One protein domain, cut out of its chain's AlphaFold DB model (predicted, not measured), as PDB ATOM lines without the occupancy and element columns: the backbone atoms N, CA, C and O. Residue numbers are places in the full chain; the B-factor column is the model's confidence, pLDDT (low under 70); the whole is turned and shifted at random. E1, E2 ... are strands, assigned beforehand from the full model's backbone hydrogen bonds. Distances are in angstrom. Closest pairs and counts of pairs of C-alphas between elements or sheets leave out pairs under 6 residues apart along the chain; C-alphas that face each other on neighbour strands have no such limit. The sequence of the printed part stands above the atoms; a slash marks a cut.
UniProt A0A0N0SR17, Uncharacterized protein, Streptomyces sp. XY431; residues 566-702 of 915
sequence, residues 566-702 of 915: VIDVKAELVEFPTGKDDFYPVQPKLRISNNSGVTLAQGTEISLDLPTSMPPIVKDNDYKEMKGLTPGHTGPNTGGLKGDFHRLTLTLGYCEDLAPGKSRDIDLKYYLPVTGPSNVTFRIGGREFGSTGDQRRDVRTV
ATOM      1  N   VAL A 566     334.358 262.596  58.077       97.69
ATOM      2  CA  VAL A 566     334.356 262.826  59.525       97.69
ATOM      3  C   VAL A 566     333.864 264.228  59.846       97.69
ATOM      4  O   VAL A 566     334.018 265.145  59.043       97.69
ATOM      5  N   ILE A 567     333.283 264.405  61.025       97.62
ATOM      6  CA  ILE A 567     332.902 265.713  61.561       97.62
ATOM      7  C   ILE A 567     333.747 266.022  62.789       97.62
ATOM      8  O   ILE A 567     334.180 265.108  63.496       97.62
ATOM      9  N   ASP A 568     333.981 267.309  63.046       97.06
ATOM     10  CA  ASP A 568     334.793 267.742  64.182       97.06
ATOM     11  C   ASP A 568     334.012 267.687  65.501       97.06
ATOM     12  O   ASP A 568     333.683 268.690  66.123       97.06
ATOM     13  N   VAL A 569     333.638 266.476  65.893       97.31
ATOM     14  CA  VAL A 569     332.934 266.171  67.135       97.31
ATOM     15  C   VAL A 569     333.659 265.013  67.789       97.31
ATOM     16  O   VAL A 569     333.923 264.008  67.131       97.31
ATOM     17  N   LYS A 570     333.975 265.143  69.075       96.06
ATOM     18  CA  LYS A 570     334.674 264.116  69.860       96.06
ATOM     19  C   LYS A 570     333.731 263.474  70.867       96.06
ATOM     20  O   LYS A 570     332.845 264.150  71.380       96.06
ATOM     21  N   ALA A 571     333.952 262.197  71.154       96.12
ATOM     22  CA  ALA A 571     333.315 261.471  72.244       96.12
ATOM     23  C   ALA A 571     334.414 260.771  73.048       96.12
ATOM     24  O   ALA A 571     335.136 259.942  72.501       96.12
ATOM     25  N   GLU A 572     334.578 261.146  74.312       96.06
ATOM     26  CA  GLU A 572     335.704 260.711  75.146       96.06
ATOM     27  C   GLU A 572     335.206 260.340  76.542       96.06
ATOM     28  O   GLU A 572     334.321 261.008  77.079       96.06
ATOM     29  N   LEU A 573     335.777 259.298  77.150       96.94
ATOM     30  CA  LEU A 573     335.576 259.047  78.577       96.94
ATOM     31  C   LEU A 573     336.479 259.982  79.378       96.94
ATOM     32  O   LEU A 573     337.680 260.081  79.122       96.94
ATOM     33  N   VAL A 574     335.898 260.678  80.344       96.00
ATOM     34  CA  VAL A 574     336.564 261.673  81.188       96.00
ATOM     35  C   VAL A 574     336.128 261.510  82.640       96.00
ATOM     36  O   VAL A 574     335.193 260.770  82.936       96.00
ATOM     37  N   GLU A 575     336.796 262.228  83.545       93.75
ATOM     38  CA  GLU A 575     336.443 262.260  84.975       93.75
ATOM     39  C   GLU A 575     336.420 260.861  85.610       93.75
ATOM     40  O   GLU A 575     335.493 260.494  86.324       93.75
ATOM     41  N   PHE A 576     337.464 260.073  85.333       94.62
ATOM     42  CA  PHE A 576     337.631 258.748  85.919       94.62
ATOM     43  C   PHE A 576     337.686 258.806  87.453       94.62
ATOM     44  O   PHE A 576     338.253 259.749  88.023       94.62
ATOM     45  N   PRO A 577     337.134 257.786  88.131       91.50
ATOM     46  CA  PRO A 577     337.164 257.714  89.580       91.50
ATOM     47  C   PRO A 577     338.600 257.642  90.106       91.50
ATOM     48  O   PRO A 577     339.484 257.017  89.525       91.50
ATOM     49  N   THR A 578     338.820 258.279  91.255       89.69
ATOM     50  CA  THR A 578     340.077 258.176  92.021       89.69
ATOM     51  C   THR A 578     339.841 257.742  93.472       89.69
ATOM     52  O   THR A 578     340.793 257.474  94.214       89.69
ATOM     53  N   GLY A 579     338.571 257.679  93.887       87.31
ATOM     54  CA  GLY A 579     338.122 257.126  95.159       87.31
ATOM     55  C   GLY A 579     338.002 255.607  95.078       87.31
ATOM     56  O   GLY A 579     337.582 255.068  94.060       87.31
ATOM     57  N   LYS A 580     338.369 254.913  96.162       81.75
ATOM     58  CA  LYS A 580     338.355 253.441  96.221       81.75
ATOM     59  C   LYS A 580     336.961 252.860  95.933       81.75
ATOM     60  O   LYS A 580     336.862 251.841  95.257       81.75
ATOM     61  N   ASP A 581     335.923 253.512  96.446       85.56
ATOM     62  CA  ASP A 581     334.544 253.018  96.384       85.56
ATOM     63  C   ASP A 581     333.909 253.244  95.000       85.56
ATOM     64  O   ASP A 581     333.002 252.517  94.605       85.56
ATOM     65  N   ASP A 582     334.453 254.177  94.214       87.94
ATOM     66  CA  ASP A 582     333.938 254.546  92.891       87.94
ATOM     67  C   ASP A 582     334.518 253.680  91.756       87.94
ATOM     68  O   ASP A 582     334.220 253.894  90.581       87.94
ATOM     69  N   PHE A 583     335.369 252.703  92.086       90.81
ATOM     70  CA  PHE A 583     335.911 251.736  91.128       90.81
ATOM     71  C   PHE A 583     334.966 250.545  90.873       90.81
ATOM     72  O   PHE A 583     335.199 249.773  89.937       90.81
ATOM     73  N   TYR A 584     333.913 250.378  91.684       90.69
ATOM     74  CA  TYR A 584     333.007 249.225  91.647       90.69
ATOM     75  C   TYR A 584     331.526 249.657  91.754       90.69
ATOM     76  O   TYR A 584     331.012 249.790  92.862       90.69
ATOM     77  N   PRO A 585     330.800 249.841  90.632       93.31
ATOM     78  CA  PRO A 585     331.285 249.828  89.244       93.31
ATOM     79  C   PRO A 585     332.165 251.047  88.940       93.31
ATOM     80  O   PRO A 585     332.158 252.002  89.707       93.31
ATOM     81  N   VAL A 586     332.894 251.028  87.820       94.62
ATOM     82  CA  VAL A 586     333.672 252.181  87.334       94.62
ATOM     83  C   VAL A 586     332.707 253.218  86.756       94.62
ATOM     84  O   VAL A 586     331.812 252.845  85.996       94.62
ATOM     85  N   GLN A 587     332.875 254.497  87.115       93.88
ATOM     86  CA  GLN A 587     331.866 255.544  86.857       93.88
ATOM     87  C   GLN A 587     332.435 256.804  86.167       93.88
ATOM     88  O   GLN A 587     332.424 257.880  86.766       93.88
ATOM     89  N   PRO A 588     332.989 256.721  84.942       95.94
ATOM     90  CA  PRO A 588     333.413 257.912  84.214       95.94
ATOM     91  C   PRO A 588     332.215 258.626  83.566       95.94
ATOM     92  O   PRO A 588     331.090 258.122  83.523       95.94
ATOM     93  N   LYS A 589     332.488 259.773  82.947       95.75
ATOM     94  CA  LYS A 589     331.540 260.469  82.075       95.75
ATOM     95  C   LYS A 589     331.924 260.308  80.617       95.75
ATOM     96  O   LYS A 589     333.086 260.480  80.262       95.75
ATOM     97  N   LEU A 590     330.948 260.054  79.754       96.81
ATOM     98  CA  LEU A 590     331.099 260.200  78.311       96.81
ATOM     99  C   LEU A 590     330.859 261.660  77.927       96.81
ATOM    100  O   LEU A 590     329.723 262.132  77.941       96.81
ATOM    101  N   ARG A 591     331.929 262.368  77.570       97.38
ATOM    102  CA  ARG A 591     331.890 263.760  77.122       97.38
ATOM    103  C   ARG A 591     331.822 263.832  75.604       97.38
ATOM    104  O   ARG A 591     332.775 263.470  74.916       97.38
ATOM    105  N   ILE A 592     330.722 264.365  75.087       97.44
ATOM    106  CA  ILE A 592     330.553 264.711  73.675       97.44
ATOM    107  C   ILE A 592     330.914 266.180  73.501       97.44
ATOM    108  O   ILE A 592     330.269 267.031  74.103       97.44
ATOM    109  N   SER A 593     331.920 266.494  72.687       97.50
ATOM    110  CA  SER A 593     332.364 267.870  72.426       97.50
ATOM    111  C   SER A 593     332.153 268.224  70.961       97.50
ATOM    112  O   SER A 593     332.792 267.634  70.089       97.50
ATOM    113  N   ASN A 594     331.264 269.179  70.686       97.06
ATOM    114  CA  ASN A 594     330.975 269.644  69.335       97.06
ATOM    115  C   ASN A 594     331.919 270.788  68.954       97.06
ATOM    116  O   ASN A 594     331.652 271.944  69.270       97.06
ATOM    117  N   ASN A 595     333.001 270.475  68.247       96.50
ATOM    118  CA  ASN A 595     333.923 271.472  67.697       96.50
ATOM    119  C   ASN A 595     333.558 271.864  66.254       96.50
ATOM    120  O   ASN A 595     334.255 272.661  65.629       96.50
ATOM    121  N   SER A 596     332.459 271.329  65.713       94.25
ATOM    122  CA  SER A 596     331.978 271.674  64.382       94.25
ATOM    123  C   SER A 596     331.301 273.048  64.375       94.25
ATOM    124  O   SER A 596     330.936 273.598  65.414       94.25
ATOM    125  N   GLY A 597     331.081 273.599  63.180       91.38
ATOM    126  CA  GLY A 597     330.369 274.868  63.002       91.38
ATOM    127  C   GLY A 597     328.841 274.775  63.089       91.38
ATOM    128  O   GLY A 597     328.169 275.767  62.817       91.38
ATOM    129  N   VAL A 598     328.271 273.605  63.405       91.62
ATOM    130  CA  VAL A 598     326.822 273.350  63.333       91.62
ATOM    131  C   VAL A 598     326.325 272.685  64.615       91.62
ATOM    132  O   VAL A 598     327.005 271.844  65.193       91.62
ATOM    133  N   THR A 599     325.127 273.053  65.068       90.44
ATOM    134  CA  THR A 599     324.461 272.423  66.218       90.44
ATOM    135  C   THR A 599     324.114 270.963  65.927       90.44
ATOM    136  O   THR A 599     323.471 270.675  64.918       90.44
ATOM    137  N   LEU A 600     324.468 270.051  66.836       91.31
ATOM    138  CA  LEU A 600     323.948 268.681  66.820       91.31
ATOM    139  C   LEU A 600     322.564 268.705  67.464       91.31
ATOM    140  O   LEU A 600     322.457 268.899  68.671       91.31
ATOM    141  N   ALA A 601     321.511 268.589  66.664       86.56
ATOM    142  CA  ALA A 601     320.145 268.679  67.170       86.56
ATOM    143  C   ALA A 601     319.672 267.368  67.814       86.56
ATOM    144  O   ALA A 601     320.242 266.296  67.574       86.56
ATOM    145  N   GLN A 602     318.579 267.448  68.569       82.19
ATOM    146  CA  GLN A 602     317.778 266.306  68.995       82.19
ATOM    147  C   GLN A 602     317.572 265.299  67.850       82.19
ATOM    148  O   GLN A 602     317.434 265.662  66.680       82.19
ATOM    149  N   GLY A 603     317.567 264.014  68.183       84.31
ATOM    150  CA  GLY A 603     317.536 262.919  67.218       84.31
ATOM    151  C   GLY A 603     318.895 262.576  66.602       84.31
ATOM    152  O   GLY A 603     318.982 261.568  65.906       84.31
ATOM    153  N   THR A 604     319.961 263.351  66.859       92.00
ATOM    154  CA  THR A 604     321.325 262.929  66.495       92.00
ATOM    155  C   THR A 604     321.658 261.640  67.231       92.00
ATOM    156  O   THR A 604     321.622 261.602  68.464       92.00
ATOM    157  N   GLU A 605     321.999 260.594  66.484       95.69
ATOM    158  CA  GLU A 605     322.490 259.348  67.068       95.69
ATOM    159  C   GLU A 605     324.008 259.381  67.167       95.69
ATOM    160  O   GLU A 605     324.693 259.819  66.242       95.69
ATOM    161  N   ILE A 606     324.514 258.907  68.296       96.62
ATOM    162  CA  ILE A 606     325.922 258.827  68.647       96.62
ATOM    163  C   ILE A 606     326.205 257.356  68.911       96.62
ATOM    164  O   ILE A 606     325.752 256.808  69.916       96.62
ATOM    165  N   SER A 607     326.939 256.717  68.010       97.50
ATOM    166  CA  SER A 607     327.329 255.319  68.152       97.50
ATOM    167  C   SER A 607     328.821 255.211  68.432       97.50
ATOM    168  O   SER A 607     329.618 255.888  67.791       97.50
ATOM    169  N   LEU A 608     329.216 254.345  69.357       97.19
ATOM    170  CA  LEU A 608     330.609 254.146  69.756       97.19
ATOM    171  C   LEU A 608     330.865 252.685  70.118       97.19
ATOM    172  O   LEU A 608     329.953 251.978  70.552       97.19
ATOM    173  N   ASP A 609     332.103 252.239  69.937       97.69
ATOM    174  CA  ASP A 609     332.529 250.898  70.313       97.69
ATOM    175  C   ASP A 609     333.216 250.917  71.684       97.69
ATOM    176  O   ASP A 609     334.124 251.715  71.936       97.69
ATOM    177  N   LEU A 610     332.780 250.012  72.558       97.56
ATOM    178  CA  LEU A 610     333.402 249.687  73.839       97.56
ATOM    179  C   LEU A 610     334.002 248.280  73.733       97.56
ATOM    180  O   LEU A 610     333.349 247.404  73.161       97.56
ATOM    181  N   PRO A 611     335.220 248.030  74.237       98.06
ATOM    182  CA  PRO A 611     335.837 246.712  74.147       98.06
ATOM    183  C   PRO A 611     335.029 245.659  74.907       98.06
ATOM    184  O   PRO A 611     334.419 245.952  75.932       98.06
ATOM    185  N   THR A 612     335.081 244.413  74.442       98.31
ATOM    186  CA  THR A 612     334.491 243.255  75.141       98.31
ATOM    187  C   THR A 612     335.288 242.798  76.360       98.31
ATOM    188  O   THR A 612     335.069 241.698  76.839       98.31
ATOM    189  N   SER A 613     336.238 243.606  76.843       98.25
ATOM    190  CA  SER A 613     336.834 243.431  78.174       98.25
ATOM    191  C   SER A 613     335.879 243.833  79.297       98.25
ATOM    192  O   SER A 613     336.243 243.764  80.471       98.25
ATOM    193  N   MET A 614     334.697 244.338  78.944       96.81
ATOM    194  CA  MET A 614     333.580 244.475  79.853       96.81
ATOM    195  C   MET A 614     332.406 243.625  79.382       96.81
ATOM    196  O   MET A 614     332.212 243.506  78.174       96.81
ATOM    197  N   PRO A 615     331.550 243.151  80.300       96.94
ATOM    198  CA  PRO A 615     330.279 242.563  79.921       96.94
ATOM    199  C   PRO A 615     329.411 243.586  79.178       96.94
ATOM    200  O   PRO A 615     329.567 244.797  79.373       96.94
ATOM    201  N   PRO A 616     328.424 243.136  78.384       96.75
ATOM    202  CA  PRO A 616     327.503 244.006  77.660       96.75
ATOM    203  C   PRO A 616     326.453 244.649  78.588       96.75
ATOM    204  O   PRO A 616     325.251 244.545  78.347       96.75
ATOM    205  N   ILE A 617     326.892 245.305  79.661       95.00
ATOM    206  CA  ILE A 617     326.053 246.005  80.629       95.00
ATOM    207  C   ILE A 617     326.661 247.383  80.877       95.00
ATOM    208  O   ILE A 617     327.711 247.520  81.503       95.00
ATOM    209  N   VAL A 618     325.947 248.413  80.429       95.62
ATOM    210  CA  VAL A 618     326.240 249.814  80.746       95.62
ATOM    211  C   VAL A 618     325.027 250.389  81.453       95.62
ATOM    212  O   VAL A 618     323.902 250.204  80.988       95.62
ATOM    213  N   LYS A 619     325.237 251.069  82.578       94.31
ATOM    214  CA  LYS A 619     324.163 251.677  83.370       94.31
ATOM    215  C   LYS A 619     324.320 253.189  83.465       94.31
ATOM    216  O   LYS A 619     325.429 253.706  83.366       94.31
ATOM    217  N   ASP A 620     323.204 253.878  83.653       88.38
ATOM    218  CA  ASP A 620     323.173 255.307  83.964       88.38
ATOM    219  C   ASP A 620     323.425 255.578  85.459       88.38
ATOM    220  O   ASP A 620     323.710 254.676  86.260       88.38
ATOM    221  N   ASN A 621     323.316 256.846  85.863       85.12
ATOM    222  CA  ASN A 621     323.524 257.232  87.253       85.12
ATOM    223  C   ASN A 621     322.488 256.616  88.224       85.12
ATOM    224  O   ASN A 621     322.828 256.346  89.377       85.12
ATOM    225  N   ASP A 622     321.284 256.286  87.749       84.31
ATOM    226  CA  ASP A 622     320.226 255.616  88.519       84.31
ATOM    227  C   ASP A 622     320.384 254.082  88.547       84.31
ATOM    228  O   ASP A 622     319.493 253.380  89.026       84.31
ATOM    229  N   TYR A 623     321.498 253.543  88.034       89.00
ATOM    230  CA  TYR A 623     321.735 252.103  87.877       89.00
ATOM    231  C   TYR A 623     320.745 251.408  86.925       89.00
ATOM    232  O   TYR A 623     320.579 250.185  86.984       89.00
ATOM    233  N   LYS A 624     320.108 252.153  86.015       89.25
ATOM    234  CA  LYS A 624     319.273 251.575  84.959       89.25
ATOM    235  C   LYS A 624     320.148 251.221  83.770       89.25
ATOM    236  O   LYS A 624     320.997 252.006  83.359       89.25
ATOM    237  N   GLU A 625     319.933 250.037  83.209       92.50
ATOM    238  CA  GLU A 625     320.635 249.616  81.998       92.50
ATOM    239  C   GLU A 625     320.294 250.537  80.826       92.50
ATOM    240  O   GLU A 625     319.127 250.820  80.536       92.50
ATOM    241  N   MET A 626     321.335 251.011  80.151       89.56
ATOM    242  CA  MET A 626     321.201 251.841  78.969       89.56
ATOM    243  C   MET A 626     320.702 251.007  77.791       89.56
ATOM    244  O   MET A 626     321.201 249.919  77.502       89.56
ATOM    245  N   LYS A 627     319.718 251.547  77.068       89.00
ATOM    246  CA  LYS A 627     319.225 250.954  75.820       89.00
ATOM    247  C   LYS A 627     320.203 251.246  74.676       89.00
ATOM    248  O   LYS A 627     320.929 252.231  74.720       89.00
ATOM    249  N   GLY A 628     320.180 250.418  73.630       91.44
ATOM    250  CA  GLY A 628     320.966 250.655  72.410       91.44
ATOM    251  C   GLY A 628     322.365 250.036  72.407       91.44
ATOM    252  O   GLY A 628     323.164 250.356  71.528       91.44
ATOM    253  N   LEU A 629     322.668 249.144  73.354       95.62
ATOM    254  CA  LEU A 629     323.889 248.344  73.341       95.62
ATOM    255  C   LEU A 629     323.697 247.077  72.494       95.62
ATOM    256  O   LEU A 629     322.826 246.256  72.768       95.62
ATOM    257  N   THR A 630     324.533 246.909  71.473       97.00
ATOM    258  CA  THR A 630     324.616 245.694  70.656       97.00
ATOM    259  C   THR A 630     325.842 244.889  71.088       97.00
ATOM    260  O   THR A 630     326.965 245.383  70.937       97.00
ATOM    261  N   PRO A 631     325.672 243.676  71.639       97.56
ATOM    262  CA  PRO A 631     326.789 242.927  72.188       97.56
ATOM    263  C   PRO A 631     327.656 242.256  71.110       97.56
ATOM    264  O   PRO A 631     327.131 241.572  70.238       97.56
ATOM    265  N   GLY A 632     328.986 242.388  71.208       96.69
ATOM    266  CA  GLY A 632     329.942 241.532  70.480       96.69
ATOM    267  C   GLY A 632     330.309 240.243  71.227       96.69
ATOM    268  O   GLY A 632     330.841 239.305  70.639       96.69
ATOM    269  N   HIS A 633     330.000 240.192  72.522       97.25
ATOM    270  CA  HIS A 633     330.131 239.032  73.396       97.25
ATOM    271  C   HIS A 633     329.000 239.042  74.438       97.25
ATOM    272  O   HIS A 633     328.466 240.101  74.759       97.25
ATOM    273  N   THR A 634     328.612 237.875  74.948       95.00
ATOM    274  CA  THR A 634     327.605 237.722  76.009       95.00
ATOM    275  C   THR A 634     327.936 236.493  76.847       95.00
ATOM    276  O   THR A 634     328.246 235.449  76.266       95.00
ATOM    277  N   GLY A 635     327.745 236.574  78.165       92.06
ATOM    278  CA  GLY A 635     327.954 235.447  79.075       92.06
ATOM    279  C   GLY A 635     329.432 235.195  79.409       92.06
ATOM    280  O   GLY A 635     330.247 236.096  79.246       92.06
ATOM    281  N   PRO A 636     329.776 233.985  79.888       96.75
ATOM    282  CA  PRO A 636     331.148 233.645  80.252       96.75
ATOM    283  C   PRO A 636     332.097 233.679  79.048       96.75
ATOM    284  O   PRO A 636     331.739 233.260  77.941       96.75
ATOM    285  N   ASN A 637     333.349 234.059  79.289       98.06
ATOM    286  CA  ASN A 637     334.405 234.133  78.278       98.06
ATOM    287  C   ASN A 637     335.348 232.916  78.279       98.06
ATOM    288  O   ASN A 637     336.473 232.997  77.782       98.06
ATOM    289  N   THR A 638     334.890 231.768  78.786       97.19
ATOM    290  CA  THR A 638     335.643 230.512  78.704       97.19
ATOM    291  C   THR A 638     335.998 230.184  77.248       97.19
ATOM    292  O   THR A 638     335.140 230.166  76.357       97.19
ATOM    293  N   GLY A 639     337.284 229.940  76.982       93.69
ATOM    294  CA  GLY A 639     337.799 229.746  75.618       93.69
ATOM    295  C   GLY A 639     337.800 231.016  74.750       93.69
ATOM    296  O   GLY A 639     337.765 230.922  73.520       93.69
ATOM    297  N   GLY A 640     337.776 232.194  75.376       97.94
ATOM    298  CA  GLY A 640     338.009 233.497  74.758       97.94
ATOM    299  C   GLY A 640     336.753 234.274  74.366       97.94
ATOM    300  O   GLY A 640     335.707 233.705  74.026       97.94
ATOM    301  N   LEU A 641     336.897 235.597  74.359       98.44
ATOM    302  CA  LEU A 641     335.912 236.577  73.918       98.44
ATOM    303  C   LEU A 641     335.647 236.441  72.408       98.44
ATOM    304  O   LEU A 641     336.543 236.189  71.592       98.44
ATOM    305  N   LYS A 642     334.371 236.564  72.018       96.56
ATOM    306  CA  LYS A 642     333.898 236.188  70.666       96.56
ATOM    307  C   LYS A 642     333.913 237.328  69.643       96.56
ATOM    308  O   LYS A 642     333.863 237.056  68.446       96.56
ATOM    309  N   GLY A 643     334.026 238.572  70.089       95.75
ATOM    310  CA  GLY A 643     334.130 239.762  69.245       95.75
ATOM    311  C   GLY A 643     335.002 240.809  69.924       95.75
ATOM    312  O   GLY A 643     335.279 240.672  71.104       95.75
ATOM    313  N   ASP A 644     335.457 241.828  69.192       97.12
ATOM    314  CA  ASP A 644     336.323 242.872  69.764       97.12
ATOM    315  C   ASP A 644     335.538 243.930  70.558       97.12
ATOM    316  O   ASP A 644     336.065 244.484  71.522       97.12
ATOM    317  N   PHE A 645     334.289 244.209  70.159       97.94
ATOM    318  CA  PHE A 645     333.531 245.353  70.665       97.94
ATOM    319  C   PHE A 645     332.050 245.074  70.915       97.94
ATOM    320  O   PHE A 645     331.386 244.408  70.120       97.94
ATOM    321  N   HIS A 646     331.504 245.705  71.950       97.75
ATOM    322  CA  HIS A 646     330.092 246.064  72.038       97.75
ATOM    323  C   HIS A 646     329.881 247.434  71.392       97.75
ATOM    324  O   HIS A 646     330.701 248.334  71.566       97.75
ATOM    325  N   ARG A 647     328.767 247.626  70.683       97.00
ATOM    326  CA  ARG A 647     328.427 248.922  70.081       97.00
ATOM    327  C   ARG A 647     327.283 249.581  70.833       97.00
ATOM    328  O   ARG A 647     326.169 249.065  70.811       97.00
ATOM    329  N   LEU A 648     327.546 250.716  71.470       96.75
ATOM    330  CA  LEU A 648     326.547 251.527  72.163       96.75
ATOM    331  C   LEU A 648     326.039 252.621  71.225       96.75
ATOM    332  O   LEU A 648     326.849 253.337  70.647       96.75
ATOM    333  N   THR A 649     324.721 252.763  71.089       96.94
ATOM    334  CA  THR A 649     324.085 253.878  70.371       96.94
ATOM    335  C   THR A 649     323.199 254.677  71.313       96.94
ATOM    336  O   THR A 649     322.252 254.142  71.883       96.94
ATOM    337  N   LEU A 650     323.508 255.963  71.448       93.62
ATOM    338  CA  LEU A 650     322.757 256.946  72.222       93.62
ATOM    339  C   LEU A 650     322.094 257.937  71.265       93.62
ATOM    340  O   LEU A 650     322.637 258.227  70.202       93.62
ATOM    341  N   THR A 651     320.950 258.499  71.638       91.00
ATOM    342  CA  THR A 651     320.265 259.523  70.837       91.00
ATOM    343  C   THR A 651     320.110 260.783  71.670       91.00
ATOM    344  O   THR A 651     319.657 260.701  72.810       91.00
ATOM    345  N   LEU A 652     320.458 261.947  71.109       85.75
ATOM    346  CA  LEU A 652     320.132 263.227  71.738       85.75
ATOM    347  C   LEU A 652     318.608 263.345  71.851       85.75
ATOM    348  O   LEU A 652     317.897 263.319  70.847       85.75
ATOM    349  N   GLY A 653     318.106 263.436  73.074       76.62
ATOM    350  CA  GLY A 653     316.695 263.575  73.389       76.62
ATOM    351  C   GLY A 653     316.137 264.960  73.065       76.62
ATOM    352  O   GLY A 653     316.819 265.848  72.547       76.62
ATOM    353  N   TYR A 654     314.857 265.140  73.379       65.12
ATOM    354  CA  TYR A 654     314.153 266.404  73.184       65.12
ATOM    355  C   TYR A 654     314.828 267.546  73.968       65.12
ATOM    356  O   TYR A 654     315.074 267.410  75.163       65.12
ATOM    357  N   CYS A 655     315.113 268.671  73.302       62.62
ATOM    358  CA  CYS A 655     315.854 269.827  73.852       62.62
ATOM    359  C   CYS A 655     317.316 269.576  74.247       62.62
ATOM    360  O   CYS A 655     317.908 270.410  74.932       62.62
ATOM    361  N   GLU A 656     317.922 268.474  73.818       79.44
ATOM    362  CA  GLU A 656     319.307 268.150  74.166       79.44
ATOM    363  C   GLU A 656     320.319 268.565  73.083       79.44
ATOM    364  O   GLU A 656     321.384 267.958  72.944       79.44
ATOM    365  N   ASP A 657     319.974 269.599  72.311       83.94
ATOM    366  CA  ASP A 657     320.802 270.156  71.244       83.94
ATOM    367  C   ASP A 657     322.195 270.553  71.769       83.94
ATOM    368  O   ASP A 657     322.331 271.266  72.767       83.94
ATOM    369  N   LEU A 658     323.247 270.157  71.052       89.06
ATOM    370  CA  LEU A 658     324.629 270.493  71.378       89.06
ATOM    371  C   LEU A 658     325.171 271.544  70.405       89.06
ATOM    372  O   LEU A 658     325.567 271.235  69.278       89.06
ATOM    373  N   ALA A 659     325.188 272.800  70.847       90.38
ATOM    374  CA  ALA A 659     325.670 273.931  70.053       90.38
ATOM    375  C   ALA A 659     327.185 273.853  69.740       90.38
ATOM    376  O   ALA A 659     327.930 273.203  70.479       90.38
ATOM    377  N   PRO A 660     327.664 274.550  68.688       94.50
ATOM    378  CA  PRO A 660     329.090 274.698  68.397       94.50
ATOM    379  C   PRO A 660     329.905 275.182  69.601       94.50
ATOM    380  O   PRO A 660     329.499 276.097  70.323       94.50
ATOM    381  N   GLY A 661     331.068 274.572  69.816       94.56
ATOM    382  CA  GLY A 661     331.983 274.867  70.919       94.56
ATOM    383  C   GLY A 661     331.472 274.452  72.302       94.56
ATOM    384  O   GLY A 661     332.034 274.885  73.309       94.56
ATOM    385  N   LYS A 662     330.388 273.668  72.383       94.69
ATOM    386  CA  LYS A 662     329.848 273.149  73.645       94.69
ATOM    387  C   LYS A 662     330.124 271.661  73.794       94.69
ATOM    388  O   LYS A 662     330.263 270.930  72.811       94.69
ATOM    389  N   SER A 663     330.143 271.232  75.051       95.56
ATOM    390  CA  SER A 663     330.248 269.828  75.428       95.56
ATOM    391  C   SER A 663     329.066 269.409  76.292       95.56
ATOM    392  O   SER A 663     328.464 270.238  76.978       95.56
ATOM    393  N   ARG A 664     328.758 268.116  76.263       91.25
ATOM    394  CA  ARG A 664     327.771 267.473  77.122       91.25
ATOM    395  C   ARG A 664     328.359 266.207  77.715       91.25
ATOM    396  O   ARG A 664     328.953 265.420  76.985       91.25
ATOM    397  N   ASP A 665     328.104 266.000  78.998       94.62
ATOM    398  CA  ASP A 665     328.484 264.783  79.700       94.62
ATOM    399  C   ASP A 665     327.283 263.859  79.892       94.62
ATOM    400  O   ASP A 665     326.159 264.314  80.120       94.62
ATOM    401  N   ILE A 666     327.545 262.559  79.796       92.12
ATOM    402  CA  ILE A 666     326.597 261.478  80.051       92.12
ATOM    403  C   ILE A 666     327.254 260.537  81.063       92.12
ATOM    404  O   ILE A 666     328.346 260.029  80.806       92.12
ATOM    405  N   ASP A 667     326.609 260.315  82.205       90.56
ATOM    406  CA  ASP A 667     327.129 259.421  83.244       90.56
ATOM    407  C   ASP A 667     327.034 257.961  82.790       90.56
ATOM    408  O   ASP A 667     325.954 257.504  82.402       90.56
ATOM    409  N   LEU A 668     328.149 257.226  82.857       93.62
ATOM    410  CA  LEU A 668     328.216 255.807  82.515       93.62
ATOM    411  C   LEU A 668     328.721 254.990  83.702       93.62
ATOM    412  O   LEU A 668     329.647 255.400  84.394       93.62
ATOM    413  N   LYS A 669     328.170 253.791  83.886       95.12
ATOM    414  CA  LYS A 669     328.661 252.784  84.832       95.12
ATOM    415  C   LYS A 669     328.898 251.459  84.119       95.12
ATOM    416  O   LYS A 669     327.992 250.958  83.453       95.12
ATOM    417  N   TYR A 670     330.086 250.885  84.293       95.50
ATOM    418  CA  TYR A 670     330.462 249.569  83.763       95.50
ATOM    419  C   TYR A 670     331.332 248.787  84.764       95.50
ATOM    420  O   TYR A 670     331.894 249.352  85.704       95.50
ATOM    421  N   TYR A 671     331.409 247.464  84.604       94.69
ATOM    422  CA  TYR A 671     331.845 246.561  85.683       94.69
ATOM    423  C   TYR A 671     333.288 246.061  85.558       94.69
ATOM    424  O   TYR A 671     333.957 245.865  86.580       94.69
ATOM    425  N   LEU A 672     333.811 245.951  84.337       96.75
ATOM    426  CA  LEU A 672     335.228 245.695  84.071       96.75
ATOM    427  C   LEU A 672     335.845 246.842  83.255       96.75
ATOM    428  O   LEU A 672     335.119 247.521  82.532       96.75
ATOM    429  N   PRO A 673     337.155 247.104  83.399       96.69
ATOM    430  CA  PRO A 673     337.797 248.251  82.763       96.69
ATOM    431  C   PRO A 673     337.765 248.212  81.231       96.69
ATOM    432  O   PRO A 673     337.735 247.149  80.610       96.69
ATOM    433  N   VAL A 674     337.855 249.396  80.625       97.19
ATOM    434  CA  VAL A 674     337.879 249.587  79.169       97.19
ATOM    435  C   VAL A 674     338.959 250.595  78.775       97.19
ATOM    436  O   VAL A 674     339.223 251.535  79.524       97.19
ATOM    437  N   THR A 675     339.544 250.443  77.586       97.69
ATOM    438  CA  THR A 675     340.165 251.570  76.867       97.69
ATOM    439  C   THR A 675     339.217 252.100  75.785       97.69
ATOM    440  O   THR A 675     338.234 251.443  75.438       97.69
ATOM    441  N   GLY A 676     339.492 253.283  75.237       94.12
ATOM    442  CA  GLY A 676     338.655 253.929  74.222       94.12
ATOM    443  C   GLY A 676     337.648 254.925  74.819       94.12
ATOM    444  O   GLY A 676     337.976 255.612  75.784       94.12
ATOM    445  N   PRO A 677     336.428 255.062  74.271       94.62
ATOM    446  CA  PRO A 677     335.849 254.311  73.158       94.62
ATOM    447  C   PRO A 677     336.535 254.597  71.820       94.62
ATOM    448  O   PRO A 677     337.382 255.483  71.708       94.62
ATOM    449  N   SER A 678     336.149 253.848  70.791       95.31
ATOM    450  CA  SER A 678     336.616 254.072  69.422       95.31
ATOM    451  C   SER A 678     335.512 253.887  68.385       95.31
ATOM    452  O   SER A 678     334.390 253.482  68.696       95.31
ATOM    453  N   ASN A 679     335.842 254.208  67.132       96.50
ATOM    454  CA  ASN A 679     334.980 254.050  65.960       96.50
ATOM    455  C   ASN A 679     333.632 254.764  66.150       96.50
ATOM    456  O   ASN A 679     332.546 254.199  65.938       96.50
ATOM    457  N   VAL A 680     333.742 256.006  66.616       97.44
ATOM    458  CA  VAL A 680     332.626 256.871  66.959       97.44
ATOM    459  C   VAL A 680     331.999 257.383  65.669       97.44
ATOM    460  O   VAL A 680     332.677 257.982  64.825       97.44
ATOM    461  N   THR A 681     330.693 257.177  65.528       97.69
ATOM    462  CA  THR A 681     329.911 257.705  64.414       97.69
ATOM    463  C   THR A 681     328.731 258.539  64.891       97.69
ATOM    464  O   THR A 681     328.178 258.331  65.971       97.69
ATOM    465  N   PHE A 682     328.359 259.512  64.063       97.25
ATOM    466  CA  PHE A 682     327.243 260.419  64.279       97.25
ATOM    467  C   PHE A 682     326.271 260.296  63.113       97.25
ATOM    468  O   PHE A 682     326.662 260.527  61.964       97.25
ATOM    469  N   ARG A 683     325.006 259.967  63.388       96.25
ATOM    470  CA  ARG A 683     323.949 259.958  62.371       96.25
ATOM    471  C   ARG A 683     323.129 261.240  62.457       96.25
ATOM    472  O   ARG A 683     322.415 261.462  63.432       96.25
ATOM    473  N   ILE A 684     323.242 262.086  61.432       92.56
ATOM    474  CA  ILE A 684     322.624 263.418  61.353       92.56
ATOM    475  C   ILE A 684     321.907 263.537  60.008       92.56
ATOM    476  O   ILE A 684     322.517 263.361  58.952       92.56
ATOM    477  N   GLY A 685     320.601 263.819  60.028       84.44
ATOM    478  CA  GLY A 685     319.809 263.962  58.800       84.44
ATOM    479  C   GLY A 685     319.839 262.715  57.904       84.44
ATOM    480  O   GLY A 685     319.894 262.834  56.684       84.44
ATOM    481  N   GLY A 686     319.886 261.520  58.505       86.12
ATOM    482  CA  GLY A 686     319.938 260.237  57.791       86.12
ATOM    483  C   GLY A 686     321.309 259.852  57.219       86.12
ATOM    484  O   GLY A 686     321.438 258.755  56.683       86.12
ATOM    485  N   ARG A 687     322.335 260.701  57.354       93.75
ATOM    486  CA  ARG A 687     323.720 260.412  56.947       93.75
ATOM    487  C   ARG A 687     324.579 260.078  58.158       93.75
ATOM    488  O   ARG A 687     324.407 260.688  59.208       93.75
ATOM    489  N   GLU A 688     325.506 259.142  57.997       96.25
ATOM    490  CA  GLU A 688     326.465 258.755  59.034       96.25
ATOM    491  C   GLU A 688     327.844 259.370  58.758       96.25
ATOM    492  O   GLU A 688     328.349 259.315  57.636       96.25
ATOM    493  N   PHE A 689     328.453 259.938  59.795       97.81
ATOM    494  CA  PHE A 689     329.782 260.547  59.771       97.81
ATOM    495  C   PHE A 689     330.652 259.921  60.852       97.81
ATOM    496  O   PHE A 689     330.145 259.558  61.908       97.81
ATOM    497  N   GLY A 690     331.961 259.822  60.631       97.44
ATOM    498  CA  GLY A 690     332.891 259.461  61.702       97.44
ATOM    499  C   GLY A 690     333.307 260.659  62.561       97.44
ATOM    500  O   GLY A 690     333.028 261.811  62.230       97.44
ATOM    501  N   SER A 691     334.032 260.391  63.641       97.12
ATOM    502  CA  SER A 691     334.621 261.410  64.516       97.12
ATOM    503  C   SER A 691     336.056 261.773  64.115       97.12
ATOM    504  O   SER A 691     336.853 260.896  63.773       97.12
ATOM    505  N   THR A 692     336.436 263.051  64.239       95.56
ATOM    506  CA  THR A 692     337.856 263.468  64.237       95.56
ATOM    507  C   THR A 692     338.625 262.929  65.451       95.56
ATOM    508  O   THR A 692     339.843 262.774  65.386       95.56
ATOM    509  N   GLY A 693     337.931 262.593  66.544       93.19
ATOM    510  CA  GLY A 693     338.511 262.036  67.767       93.19
ATOM    511  C   GLY A 693     339.177 260.672  67.575       93.19
ATOM    512  O   GLY A 693     340.154 260.378  68.257       93.19
ATOM    513  N   ASP A 694     338.737 259.874  66.597       93.62
ATOM    514  CA  ASP A 694     339.323 258.551  66.344       93.62
ATOM    515  C   ASP A 694     340.727 258.601  65.722       93.62
ATOM    516  O   ASP A 694     341.428 257.581  65.726       93.62
ATOM    517  N   GLN A 695     341.142 259.763  65.193       93.00
ATOM    518  CA  GLN A 695     342.425 259.971  64.505       93.00
ATOM    519  C   GLN A 695     342.650 258.987  63.339       93.00
ATOM    520  O   GLN A 695     343.771 258.511  63.106       93.00
ATOM    521  N   ARG A 696     341.577 258.656  62.605       92.94
ATOM    522  CA  ARG A 696     341.639 257.790  61.415       92.94
ATOM    523  C   ARG A 696     342.448 258.440  60.294       92.94
ATOM    524  O   ARG A 696     342.578 259.661  60.229       92.94
ATOM    525  N   ARG A 697     343.027 257.608  59.432       90.31
ATOM    526  CA  ARG A 697     343.727 258.050  58.216       90.31
ATOM    527  C   ARG A 697     342.768 258.149  57.049       90.31
ATOM    528  O   ARG A 697     341.676 257.593  57.115       90.31
ATOM    529  N   ASP A 698     343.208 258.831  55.997       87.88
ATOM    530  CA  ASP A 698     342.520 258.883  54.701       87.88
ATOM    531  C   ASP A 698     341.043 259.307  54.797       87.88
ATOM    532  O   ASP A 698     340.197 258.896  54.004       87.88
ATOM    533  N   VAL A 699     340.723 260.147  55.788       93.38
ATOM    534  CA  VAL A 699     339.386 260.710  56.002       93.38
ATOM    535  C   VAL A 699     339.335 262.174  55.594       93.38
ATOM    536  O   VAL A 699     340.328 262.901  55.661       93.38
ATOM    537  N   ARG A 700     338.140 262.631  55.217       95.75
ATOM    538  CA  ARG A 700     337.870 264.035  54.906       95.75
ATOM    539  C   ARG A 700     336.982 264.653  55.975       95.75
ATOM    540  O   ARG A 700     335.844 264.220  56.149       95.75
ATOM    541  N   THR A 701     337.467 265.696  56.642       96.62
ATOM    542  CA  THR A 701     336.636 266.484  57.559       96.62
ATOM    543  C   THR A 701     335.629 267.317  56.772       96.62
ATOM    544  O   THR A 701     336.003 268.042  55.850       96.62
ATOM    545  N   VAL A 702     334.348 267.212  57.127       96.75
ATOM    546  CA  VAL A 702     333.237 267.932  56.495       96.75
ATOM    547  C   VAL A 702     332.378 268.636  57.543       96.75
ATOM    548  O   VAL A 702     332.378 268.284  58.722       96.75
TER     549      VAL A 702
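This is residues 566 to 702 of the 915 residues of an uncharacterized protein of Streptomyces sp. XY431 (UniProt A0A0N0SR17). Little of it is regular structure: two strongly twisted sheets, face to face with crossed strands, make a small sandwich, with long loops beside it. Of 137 printed residues, 44 are in seven named strands, E1 to E7 in order, with no named helix: all strand, in antiparallel sheets E4 E3 E6 E7 and E1 E2 E5. It is compact, with radius of gyration of the C-alphas 15.3 A, and spans 45 by 32 by 25 A.

E1 is residues 569 to 574, from C-alpha 569 at (332.934, 266.171, 67.135). E2 is 589 to 594, E3 605 to 611, E4 645 to 651, E5 662 to 667, E6 678 to 684, and E7 687 to 691, ending at C-alpha 691 (334.621, 261.410, 64.516).

In the hairpin E1 and E2, N 572 and O 591 are within hydrogen-bond range, 3.0 A. The closest C-alphas of E1 and E7, Val 569 and Ser 691, are 5.7 A apart.

The printed part has no cut; the link E3 to E4 is long; pLDDT is under 70 at residues 654 to 655.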